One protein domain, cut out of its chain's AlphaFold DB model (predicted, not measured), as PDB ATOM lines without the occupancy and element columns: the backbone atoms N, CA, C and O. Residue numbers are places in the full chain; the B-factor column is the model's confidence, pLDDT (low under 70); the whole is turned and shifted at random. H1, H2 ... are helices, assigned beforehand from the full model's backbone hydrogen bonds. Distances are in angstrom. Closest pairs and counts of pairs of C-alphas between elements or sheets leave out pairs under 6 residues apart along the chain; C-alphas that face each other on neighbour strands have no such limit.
ATOM      1  N   ARG A 335     128.171  86.153 100.422       79.06
ATOM      2  CA  ARG A 335     128.232  84.689 100.285       79.06
ATOM      3  C   ARG A 335     128.235  84.278  98.807       79.06
ATOM      4  O   ARG A 335     127.343  84.658  98.045       79.06
ATOM      5  N   ILE A 336     129.230  83.486  98.403       81.81
ATOM      6  CA  ILE A 336     129.450  83.121  96.995       81.81
ATOM      7  C   ILE A 336     128.275  82.300  96.442       81.81
ATOM      8  O   ILE A 336     127.731  82.647  95.393       81.81
ATOM      9  N   GLU A 337     127.863  81.247  97.153       79.88
ATOM     10  CA  GLU A 337     126.789  80.340  96.722       79.88
ATOM     11  C   GLU A 337     125.401  80.994  96.774       79.88
ATOM     12  O   GLU A 337     124.632  80.876  95.827       79.88
ATOM     13  N   GLU A 338     125.096  81.715  97.855       79.06
ATOM     14  CA  GLU A 338     123.745  82.222  98.139       79.06
ATOM     15  C   GLU A 338     123.425  83.566  97.461       79.06
ATOM     16  O   GLU A 338     122.260  83.878  97.240       79.06
ATOM     17  N   ASN A 339     124.435  84.377  97.120       81.81
ATOM     18  CA  ASN A 339     124.235  85.738  96.600       81.81
ATOM     19  C   ASN A 339     124.931  85.953  95.245       81.81
ATOM     20  O   ASN A 339     124.296  86.324  94.254       81.81
ATOM     21  N   LEU A 340     126.237  85.676  95.167       86.00
ATOM     22  CA  LEU A 340     127.035  86.037  93.993       86.00
ATOM     23  C   LEU A 340     126.773  85.132  92.773       86.00
ATOM     24  O   LEU A 340     126.578  85.633  91.659       86.00
ATOM     25  N   LYS A 341     126.718  83.805  92.960       87.31
ATOM     26  CA  LYS A 341     126.411  82.851  91.877       87.31
ATOM     27  C   LYS A 341     125.001  83.033  91.290       87.31
ATOM     28  O   LYS A 341     124.924  83.070  90.059       87.31
ATOM     29  N   PRO A 342     123.911  83.199  92.071       89.06
ATOM     30  CA  PRO A 342     122.573  83.458  91.533       89.06
ATOM     31  C   PRO A 342     122.512  84.676  90.609       89.06
ATOM     32  O   PRO A 342     121.926  84.594  89.533       89.06
ATOM     33  N   LYS A 343     123.191  85.777  90.958       89.19
ATOM     34  CA  LYS A 343     123.215  87.006  90.143       89.19
ATOM     35  C   LYS A 343     123.996  86.831  88.838       89.19
ATOM     36  O   LYS A 343     123.548  87.278  87.783       89.19
ATOM     37  N   VAL A 344     125.116  86.105  88.870       90.75
ATOM     38  CA  VAL A 344     125.857  85.724  87.652       90.75
ATOM     39  C   VAL A 344     125.061  84.751  86.780       90.75
ATOM     40  O   VAL A 344     125.089  84.881  85.554       90.75
ATOM     41  N   LYS A 345     124.342  83.796  87.384       90.62
ATOM     42  CA  LYS A 345     123.437  82.896  86.661       90.62
ATOM     43  C   LYS A 345     122.326  83.702  85.987       90.62
ATOM     44  O   LYS A 345     122.163  83.576  84.784       90.62
ATOM     45  N   TRP A 346     121.670  84.613  86.703       92.12
ATOM     46  CA  TRP A 346     120.626  85.478  86.149       92.12
ATOM     47  C   TRP A 346     121.120  86.346  84.976       92.12
ATOM     48  O   TRP A 346     120.455  86.415  83.945       92.12
ATOM     49  N   LEU A 347     122.318  86.943  85.061       91.06
ATOM     50  CA  LEU A 347     122.909  87.693  83.937       91.06
ATOM     51  C   LEU A 347     123.218  86.798  82.721       91.06
ATOM     52  O   LEU A 347     123.075  87.234  81.576       91.06
ATOM     53  N   ARG A 348     123.618  85.543  82.949       91.81
ATOM     54  CA  ARG A 348     123.824  84.546  81.887       91.81
ATOM     55  C   ARG A 348     122.497  84.125  81.260       91.81
ATOM     56  O   ARG A 348     122.382  84.114  80.039       91.81
ATOM     57  N   ASP A 349     121.489  83.872  82.088       90.56
ATOM     58  CA  ASP A 349     120.129  83.523  81.679       90.56
ATOM     59  C   ASP A 349     119.450  84.698  80.949       90.56
ATOM     60  O   ASP A 349     118.600  84.485  80.086       90.56
ATOM     61  N   LEU A 350     119.870  85.947  81.178       88.62
ATOM     62  CA  LEU A 350     119.446  87.092  80.367       88.62
ATOM     63  C   LEU A 350     120.032  87.062  78.942       88.62
ATOM     64  O   LEU A 350     119.386  87.546  78.011       88.62
ATOM     65  N   GLY A 351     121.197  86.436  78.755       89.50
ATOM     66  CA  GLY A 351     121.869  86.251  77.465       89.50
ATOM     67  C   GLY A 351     123.268  86.870  77.364       89.50
ATOM     68  O   GLY A 351     123.793  86.957  76.257       89.50
ATOM     69  N   LEU A 352     123.873  87.321  78.472       91.88
ATOM     70  CA  LEU A 352     125.241  87.854  78.458       91.88
ATOM     71  C   LEU A 352     126.281  86.723  78.493       91.88
ATOM     72  O   LEU A 352     126.173  85.768  79.268       91.88
ATOM     73  N   THR A 353     127.349  86.867  77.708       92.44
ATOM     74  CA  THR A 353     128.503  85.954  77.760       92.44
ATOM     75  C   THR A 353     129.323  86.148  79.043       92.44
ATOM     76  O   THR A 353     129.329  87.223  79.642       92.44
ATOM     77  N   ARG A 354     130.107  85.137  79.452       89.19
ATOM     78  CA  ARG A 354     131.013  85.215  80.625       89.19
ATOM     79  C   ARG A 354     131.941  86.441  80.577       89.19
ATOM     80  O   ARG A 354     132.121  87.108  81.590       89.19
ATOM     81  N   ALA A 355     132.459  86.783  79.395       89.50
ATOM     82  CA  ALA A 355     133.314  87.955  79.194       89.50
ATOM     83  C   ALA A 355     132.556  89.295  79.304       89.50
ATOM     84  O   ALA A 355     133.118  90.289  79.766       89.50
ATOM     85  N   GLU A 356     131.285  89.351  78.899       90.88
ATOM     86  CA  GLU A 356     130.436  90.532  79.100       90.88
ATOM     87  C   GLU A 356     130.026  90.685  80.565       90.88
ATOM     88  O   GLU A 356     130.080  91.795  81.082       90.88
ATOM     89  N   ILE A 357     129.715  89.588  81.262       92.12
ATOM     90  CA  ILE A 357     129.431  89.590  82.708       92.12
ATOM     91  C   ILE A 357     130.646  90.104  83.497       92.12
ATOM     92  O   ILE A 357     130.491  90.962  84.366       92.12
ATOM     93  N   ALA A 358     131.862  89.666  83.153       90.19
ATOM     94  CA  ALA A 358     133.089  90.188  83.758       90.19
ATOM     95  C   ALA A 358     133.248  91.709  83.536       90.19
ATOM     96  O   ALA A 358     133.550  92.442  84.478       90.19
ATOM     97  N   LYS A 359     132.956  92.212  82.325       90.38
ATOM     98  CA  LYS A 359     132.950  93.659  82.019       90.38
ATOM     99  C   LYS A 359     131.851  94.424  82.766       90.38
ATOM    100  O   LYS A 359     132.096  95.551  83.192       90.38
ATOM    101  N   VAL A 360     130.665  93.838  82.925       91.31
ATOM    102  CA  VAL A 360     129.540  94.401  83.694       91.31
ATOM    103  C   VAL A 360     129.945  94.588  85.155       91.31
ATOM    104  O   VAL A 360     129.889  95.712  85.655       91.31
ATOM    105  N   ILE A 361     130.441  93.528  85.799       90.38
ATOM    106  CA  ILE A 361     130.895  93.553  87.198       90.38
ATOM    107  C   ILE A 361     132.085  94.508  87.360       90.38
ATOM    108  O   ILE A 361     132.083  95.329  88.271       90.38
ATOM    109  N   GLY A 362     133.066  94.475  86.451       88.25
ATOM    110  CA  GLY A 362     134.230  95.367  86.491       88.25
ATOM    111  C   GLY A 362     133.892  96.857  86.338       88.25
ATOM    112  O   GLY A 362     134.560  97.710  86.925       88.25
ATOM    113  N   ARG A 363     132.846  97.193  85.570       87.56
ATOM    114  CA  ARG A 363     132.377  98.579  85.390       87.56
ATOM    115  C   ARG A 363     131.489  99.051  86.538       87.56
ATOM    116  O   ARG A 363     131.700 100.161  87.029       87.56
ATOM    117  N   SER A 364     130.519  98.227  86.938       89.19
ATOM    118  CA  SER A 364     129.456  98.565  87.890       89.19
ATOM    119  C   SER A 364     129.224  97.424  88.896       89.19
ATOM    120  O   SER A 364     128.208  96.729  88.814       89.19
ATOM    121  N   PRO A 365     130.146  97.215  89.860       88.75
ATOM    122  CA  PRO A 365     130.062  96.119  90.829       88.75
ATOM    123  C   PRO A 365     128.761  96.067  91.640       88.75
ATOM    124  O   PRO A 365     128.358  94.993  92.079       88.75
ATOM    125  N   GLN A 366     128.090  97.211  91.812       86.56
ATOM    126  CA  GLN A 366     126.833  97.369  92.552       86.56
ATOM    127  C   GLN A 366     125.686  96.509  91.992       86.56
ATOM    128  O   GLN A 366     124.734  96.213  92.712       86.56
ATOM    129  N   VAL A 367     125.801  96.018  90.751       87.94
ATOM    130  CA  VAL A 367     124.884  95.002  90.208       87.94
ATOM    131  C   VAL A 367     124.835  93.731  91.072       87.94
ATOM    132  O   VAL A 367     123.826  93.034  91.093       87.94
ATOM    133  N   LEU A 368     125.905  93.447  91.827       85.81
ATOM    134  CA  LEU A 368     125.981  92.327  92.764       85.81
ATOM    135  C   LEU A 368     125.299  92.612  94.114       85.81
ATOM    136  O   LEU A 368     124.999  91.660  94.828       85.81
ATOM    137  N   SER A 369     124.987  93.866  94.466       83.12
ATOM    138  CA  SER A 369     124.144  94.174  95.640       83.12
ATOM    139  C   SER A 369     122.648  94.042  95.350       83.12
ATOM    140  O   SER A 369     121.940  93.481  96.181       83.12
ATOM    141  N   TYR A 370     122.179  94.487  94.183       85.69
ATOM    142  CA  TYR A 370     120.746  94.605  93.873       85.69
ATOM    143  C   TYR A 370     119.962  93.286  93.973       85.69
ATOM    144  O   TYR A 370     120.493  92.205  93.710       85.69
ATOM    145  N   SER A 371     118.689  93.382  94.349       85.50
ATOM    146  CA  SER A 371     117.746  92.265  94.448       85.50
ATOM    147  C   SER A 371     117.322  91.787  93.056       85.50
ATOM    148  O   SER A 371     117.031  92.597  92.169       85.50
ATOM    149  N   ILE A 372     117.284  90.465  92.845       84.88
ATOM    150  CA  ILE A 372     116.845  89.896  91.559       84.88
ATOM    151  C   ILE A 372     115.364  90.215  91.320       84.88
ATOM    152  O   ILE A 372     115.010  90.616  90.212       84.88
ATOM    153  N   GLU A 373     114.527  90.078  92.351       85.00
ATOM    154  CA  GLU A 373     113.077  90.277  92.260       85.00
ATOM    155  C   GLU A 373     112.678  91.757  92.287       85.00
ATOM    156  O   GLU A 373     111.811  92.157  91.519       85.00
ATOM    157  N   GLU A 374     113.325  92.587  93.112       79.88
ATOM    158  CA  GLU A 374     112.871  93.971  93.355       79.88
ATOM    159  C   GLU A 374     113.565  95.013  92.466       79.88
ATOM    160  O   GLU A 374     113.070  96.129  92.319       79.88
ATOM    161  N   ASN A 375     114.716  94.687  91.865       84.00
ATOM    162  CA  ASN A 375     115.461  95.627  91.017       84.00
ATOM    163  C   ASN A 375     115.710  95.056  89.616       84.00
ATOM    164  O   ASN A 375     115.269  95.619  88.615       84.00
ATOM    165  N   LEU A 376     116.392  93.909  89.529       87.56
ATOM    166  CA  LEU A 376     116.930  93.422  88.256       87.56
ATOM    167  C   LEU A 376     115.833  92.952  87.284       87.56
ATOM    168  O   LEU A 376     115.852  93.320  86.104       87.56
ATOM    169  N   LYS A 377     114.858  92.166  87.766       88.75
ATOM    170  CA  LYS A 377     113.695  91.730  86.975       88.75
ATOM    171  C   LYS A 377     112.800  92.909  86.551       88.75
ATOM    172  O   LYS A 377     112.548  92.990  85.347       88.75
ATOM    173  N   PRO A 378     112.370  93.836  87.436       90.00
ATOM    174  CA  PRO A 378     111.562  94.993  87.049       90.00
ATOM    175  C   PRO A 378     112.200  95.851  85.955       90.00
ATOM    176  O   PRO A 378     111.531  96.159  84.970       90.00
ATOM    177  N   THR A 379     113.499  96.171  86.041       90.06
ATOM    178  CA  THR A 379     114.170  96.973  85.000       90.06
ATOM    179  C   THR A 379     114.225  96.241  83.653       90.06
ATOM    180  O   THR A 379     114.015  96.853  82.605       90.06
ATOM    181  N   VAL A 380     114.469  94.923  83.649       91.56
ATOM    182  CA  VAL A 380     114.450  94.109  82.417       91.56
ATOM    183  C   VAL A 380     113.045  93.985  81.831       91.56
ATOM    184  O   VAL A 380     112.899  94.053  80.609       91.56
ATOM    185  N   GLN A 381     112.020  93.818  82.669       91.06
ATOM    186  CA  GLN A 381     110.633  93.770  82.217       91.06
ATOM    187  C   GLN A 381     110.212  95.122  81.633       91.06
ATOM    188  O   GLN A 381     109.725  95.160  80.512       91.06
ATOM    189  N   TRP A 382     110.544  96.235  82.291       93.06
ATOM    190  CA  TRP A 382     110.296  97.578  81.765       93.06
ATOM    191  C   TRP A 382     110.971  97.821  80.400       93.06
ATOM    192  O   TRP A 382     110.334  98.328  79.478       93.06
ATOM    193  N   LEU A 383     112.228  97.394  80.205       92.56
ATOM    194  CA  LEU A 383     112.891  97.476  78.891       92.56
ATOM    195  C   LEU A 383     112.195  96.615  77.818       92.56
ATOM    196  O   LEU A 383     112.118  97.019  76.655       92.56
ATOM    197  N   ARG A 384     111.673  95.443  78.197       92.62
ATOM    198  CA  ARG A 384     110.862  94.584  77.319       92.62
ATOM    199  C   ARG A 384     109.536  95.262  76.967       92.62
ATOM    200  O   ARG A 384     109.162  95.278  75.797       92.62
ATOM    201  N   ASP A 385     108.894  95.907  77.935       91.31
ATOM    202  CA  ASP A 385     107.648  96.659  77.759       91.31
ATOM    203  C   ASP A 385     107.849  97.926  76.914       91.31
ATOM    204  O   ASP A 385     106.927  98.365  76.227       91.31
ATOM    205  N   LEU A 386     109.059  98.486  76.836       89.12
ATOM    206  CA  LEU A 386     109.382  99.508  75.832       89.12
ATOM    207  C   LEU A 386     109.469  98.954  74.401       89.12
ATOM    208  O   LEU A 386     109.278  99.716  73.453       89.12
ATOM    209  N   GLY A 387     109.683  97.647  74.240       90.06
ATOM    210  CA  GLY A 387     109.775  96.956  72.952       90.06
ATOM    211  C   GLY A 387     111.187  96.505  72.562       90.06
ATOM    212  O   GLY A 387     111.399  96.191  71.393       90.06
ATOM    213  N   LEU A 388     112.152  96.478  73.493       92.69
ATOM    214  CA  LEU A 388     113.475  95.898  73.229       92.69
ATOM    215  C   LEU A 388     113.416  94.367  73.330       92.69
ATOM    216  O   LEU A 388     112.831  93.810  74.262       92.69
ATOM    217  N   ASN A 389     114.082  93.669  72.410       92.31
ATOM    218  CA  ASN A 389     114.205  92.212  72.488       92.31
ATOM    219  C   ASN A 389     115.309  91.772  73.477       92.31
ATOM    220  O   ASN A 389     116.178  92.553  73.868       92.31
ATOM    221  N   ARG A 390     115.316  90.488  73.865       89.81
ATOM    222  CA  ARG A 390     116.260  89.922  74.854       89.81
ATOM    223  C   ARG A 390     117.738  90.192  74.523       89.81
ATOM    224  O   ARG A 390     118.508  90.513  75.424       89.81
ATOM    225  N   ALA A 391     118.131  90.122  73.249       90.31
ATOM    226  CA  ALA A 391     119.510  90.376  72.824       90.31
ATOM    227  C   ALA A 391     119.872  91.876  72.833       90.31
ATOM    228  O   ALA A 391     121.024  92.237  73.081       90.31
ATOM    229  N   GLU A 392     118.906  92.763  72.588       91.81
ATOM    230  CA  GLU A 392     119.078  94.213  72.745       91.81
ATOM    231  C   GLU A 392     119.200  94.604  74.220       91.81
ATOM    232  O   GLU A 392     120.104  95.362  74.566       91.81
ATOM    233  N   ILE A 393     118.373  94.026  75.097       93.00
ATOM    234  CA  ILE A 393     118.440  94.228  76.554       93.00
ATOM    235  C   ILE A 393     119.805  93.780  77.104       93.00
ATOM    236  O   ILE A 393     120.448  94.531  77.840       93.00
ATOM    237  N   ALA A 394     120.298  92.608  76.689       91.38
ATOM    238  CA  ALA A 394     121.630  92.132  77.068       91.38
ATOM    239  C   ALA A 394     122.745  93.108  76.628       91.38
ATOM    240  O   ALA A 394     123.640  93.422  77.415       91.38
ATOM    241  N   LYS A 395     122.657  93.667  75.410       91.25
ATOM    242  CA  LYS A 395     123.592  94.696  74.908       91.25
ATOM    243  C   LYS A 395     123.486  96.024  75.664       91.25
ATOM    244  O   LYS A 395     124.517  96.654  75.901       91.25
ATOM    245  N   VAL A 396     122.279  96.449  76.042       92.31
ATOM    246  CA  VAL A 396     122.031  97.654  76.854       92.31
ATOM    247  C   VAL A 396     122.726  97.529  78.207       92.31
ATOM    248  O   VAL A 396     123.565  98.368  78.535       92.31
ATOM    249  N   ILE A 397     122.475  96.438  78.934       90.94
ATOM    250  CA  ILE A 397     123.071  96.185  80.254       90.94
ATOM    251  C   ILE A 397     124.588  95.970  80.150       90.94
ATOM    252  O   ILE A 397     125.340  96.520  80.949       90.94
ATOM    253  N   GLY A 398     125.071  95.252  79.129       89.62
ATOM    254  CA  GLY A 398     126.507  95.070  78.882       89.62
ATOM    255  C   GLY A 398     127.264  96.378  78.597       89.62
ATOM    256  O   GLY A 398     128.449  96.514  78.929       89.62
ATOM    257  N   ARG A 399     126.590  97.368  77.995       88.94
ATOM    258  CA  ARG A 399     127.153  98.701  77.720       88.94
ATOM    259  C   ARG A 399     127.045  99.643  78.913       88.94
ATOM    260  O   ARG A 399     128.037 100.297  79.230       88.94
ATOM    261  N   HIS A 400     125.891  99.694  79.572       90.12
ATOM    262  CA  HIS A 400     125.597 100.620  80.664       90.12
ATOM    263  C   HIS A 400     124.854  99.895  81.807       90.12
ATOM    264  O   HIS A 400     123.634 100.005  81.928       90.12
ATOM    265  N   PRO A 401     125.573  99.143  82.667       89.12
ATOM    266  CA  PRO A 401     124.939  98.313  83.693       89.12
ATOM    267  C   PRO A 401     124.371  99.119  84.869       89.12
ATOM    268  O   PRO A 401     123.572  98.596  85.639       89.12
ATOM    269  N   GLN A 402     124.767 100.390  84.997       86.81
ATOM    270  CA  GLN A 402     124.291 101.322  86.026       86.81
ATOM    271  C   GLN A 402     122.774 101.551  85.956       86.81
ATOM    272  O   GLN A 402     122.160 101.804  86.987       86.81
ATOM    273  N   LEU A 403     122.166 101.359  84.776       88.12
ATOM    274  CA  LEU A 403     120.717 101.405  84.557       88.12
ATOM    275  C   LEU A 403     119.923 100.534  85.552       88.12
ATOM    276  O   LEU A 403     118.818 100.893  85.941       88.12
ATOM    277  N   LEU A 404     120.492  99.396  85.968       85.75
ATOM    278  CA  LEU A 404     119.863  98.439  86.889       85.75
ATOM    279  C   LEU A 404     119.720  98.966  88.329       85.75
ATOM    280  O   LEU A 404     119.062  98.322  89.139       85.75
ATOM    281  N   GLY A 405     120.348 100.102  88.649       82.38
ATOM    282  CA  GLY A 405     120.203 100.809  89.923       82.38
ATOM    283  C   GLY A 405     119.388 102.103  89.838       82.38
ATOM    284  O   GLY A 405     119.308 102.823  90.830       82.38
ATOM    285  N   CYS A 406     118.827 102.445  88.674       84.12
ATOM    286  CA  CYS A 406     118.044 103.667  88.486       84.12
ATOM    287  C   CYS A 406     116.563 103.448  88.840       84.12
ATOM    288  O   CYS A 406     115.975 102.442  88.448       84.12
TER     289      CYS A 406
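Overview. This is residues 335 to 406 of the 1022 residues of the protein "mTERF4 protein" of Symbiodinium sp. CCMP2592 (UniProt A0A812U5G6). Six helices make a closed ring of contacts: H1, H2, H5, H4, H6, H3, back to H1. The class is all helix: 72 residues with six named helices, H1 to H6. It is compact: radius of gyration of the C-alphas 11.2 A, spans 35 by 25 by 20 A.

Arrangement. Past H1, residues 336 to 350, see H2, residues 354 to 363, touch H5, residues 390 to 399, at a steep tilt of 42 degrees; the closest C-alphas, Val 360 and Gly 398, are 5.7 A apart. In H2 and H5 every O i to N i+4 pair is within hydrogen-bond range; H1 and H4, residues 372 to 386, have 8 of 11, and H6, residues 401 to 405, has 0 of 1, but 2 of 2 O i to N i+3 pairs.

Along the chain. Find C-alpha 336 at (129.450, 83.121, 96.995), where H1 begins its 19.8 A; H3 is residues 365 to 368, and H6 ends at C-alpha 405 at (120.203, 100.809, 89.923).

Size, cuts and confidence. The printed part has no cut; no printed residue is under 70 in pLDDT.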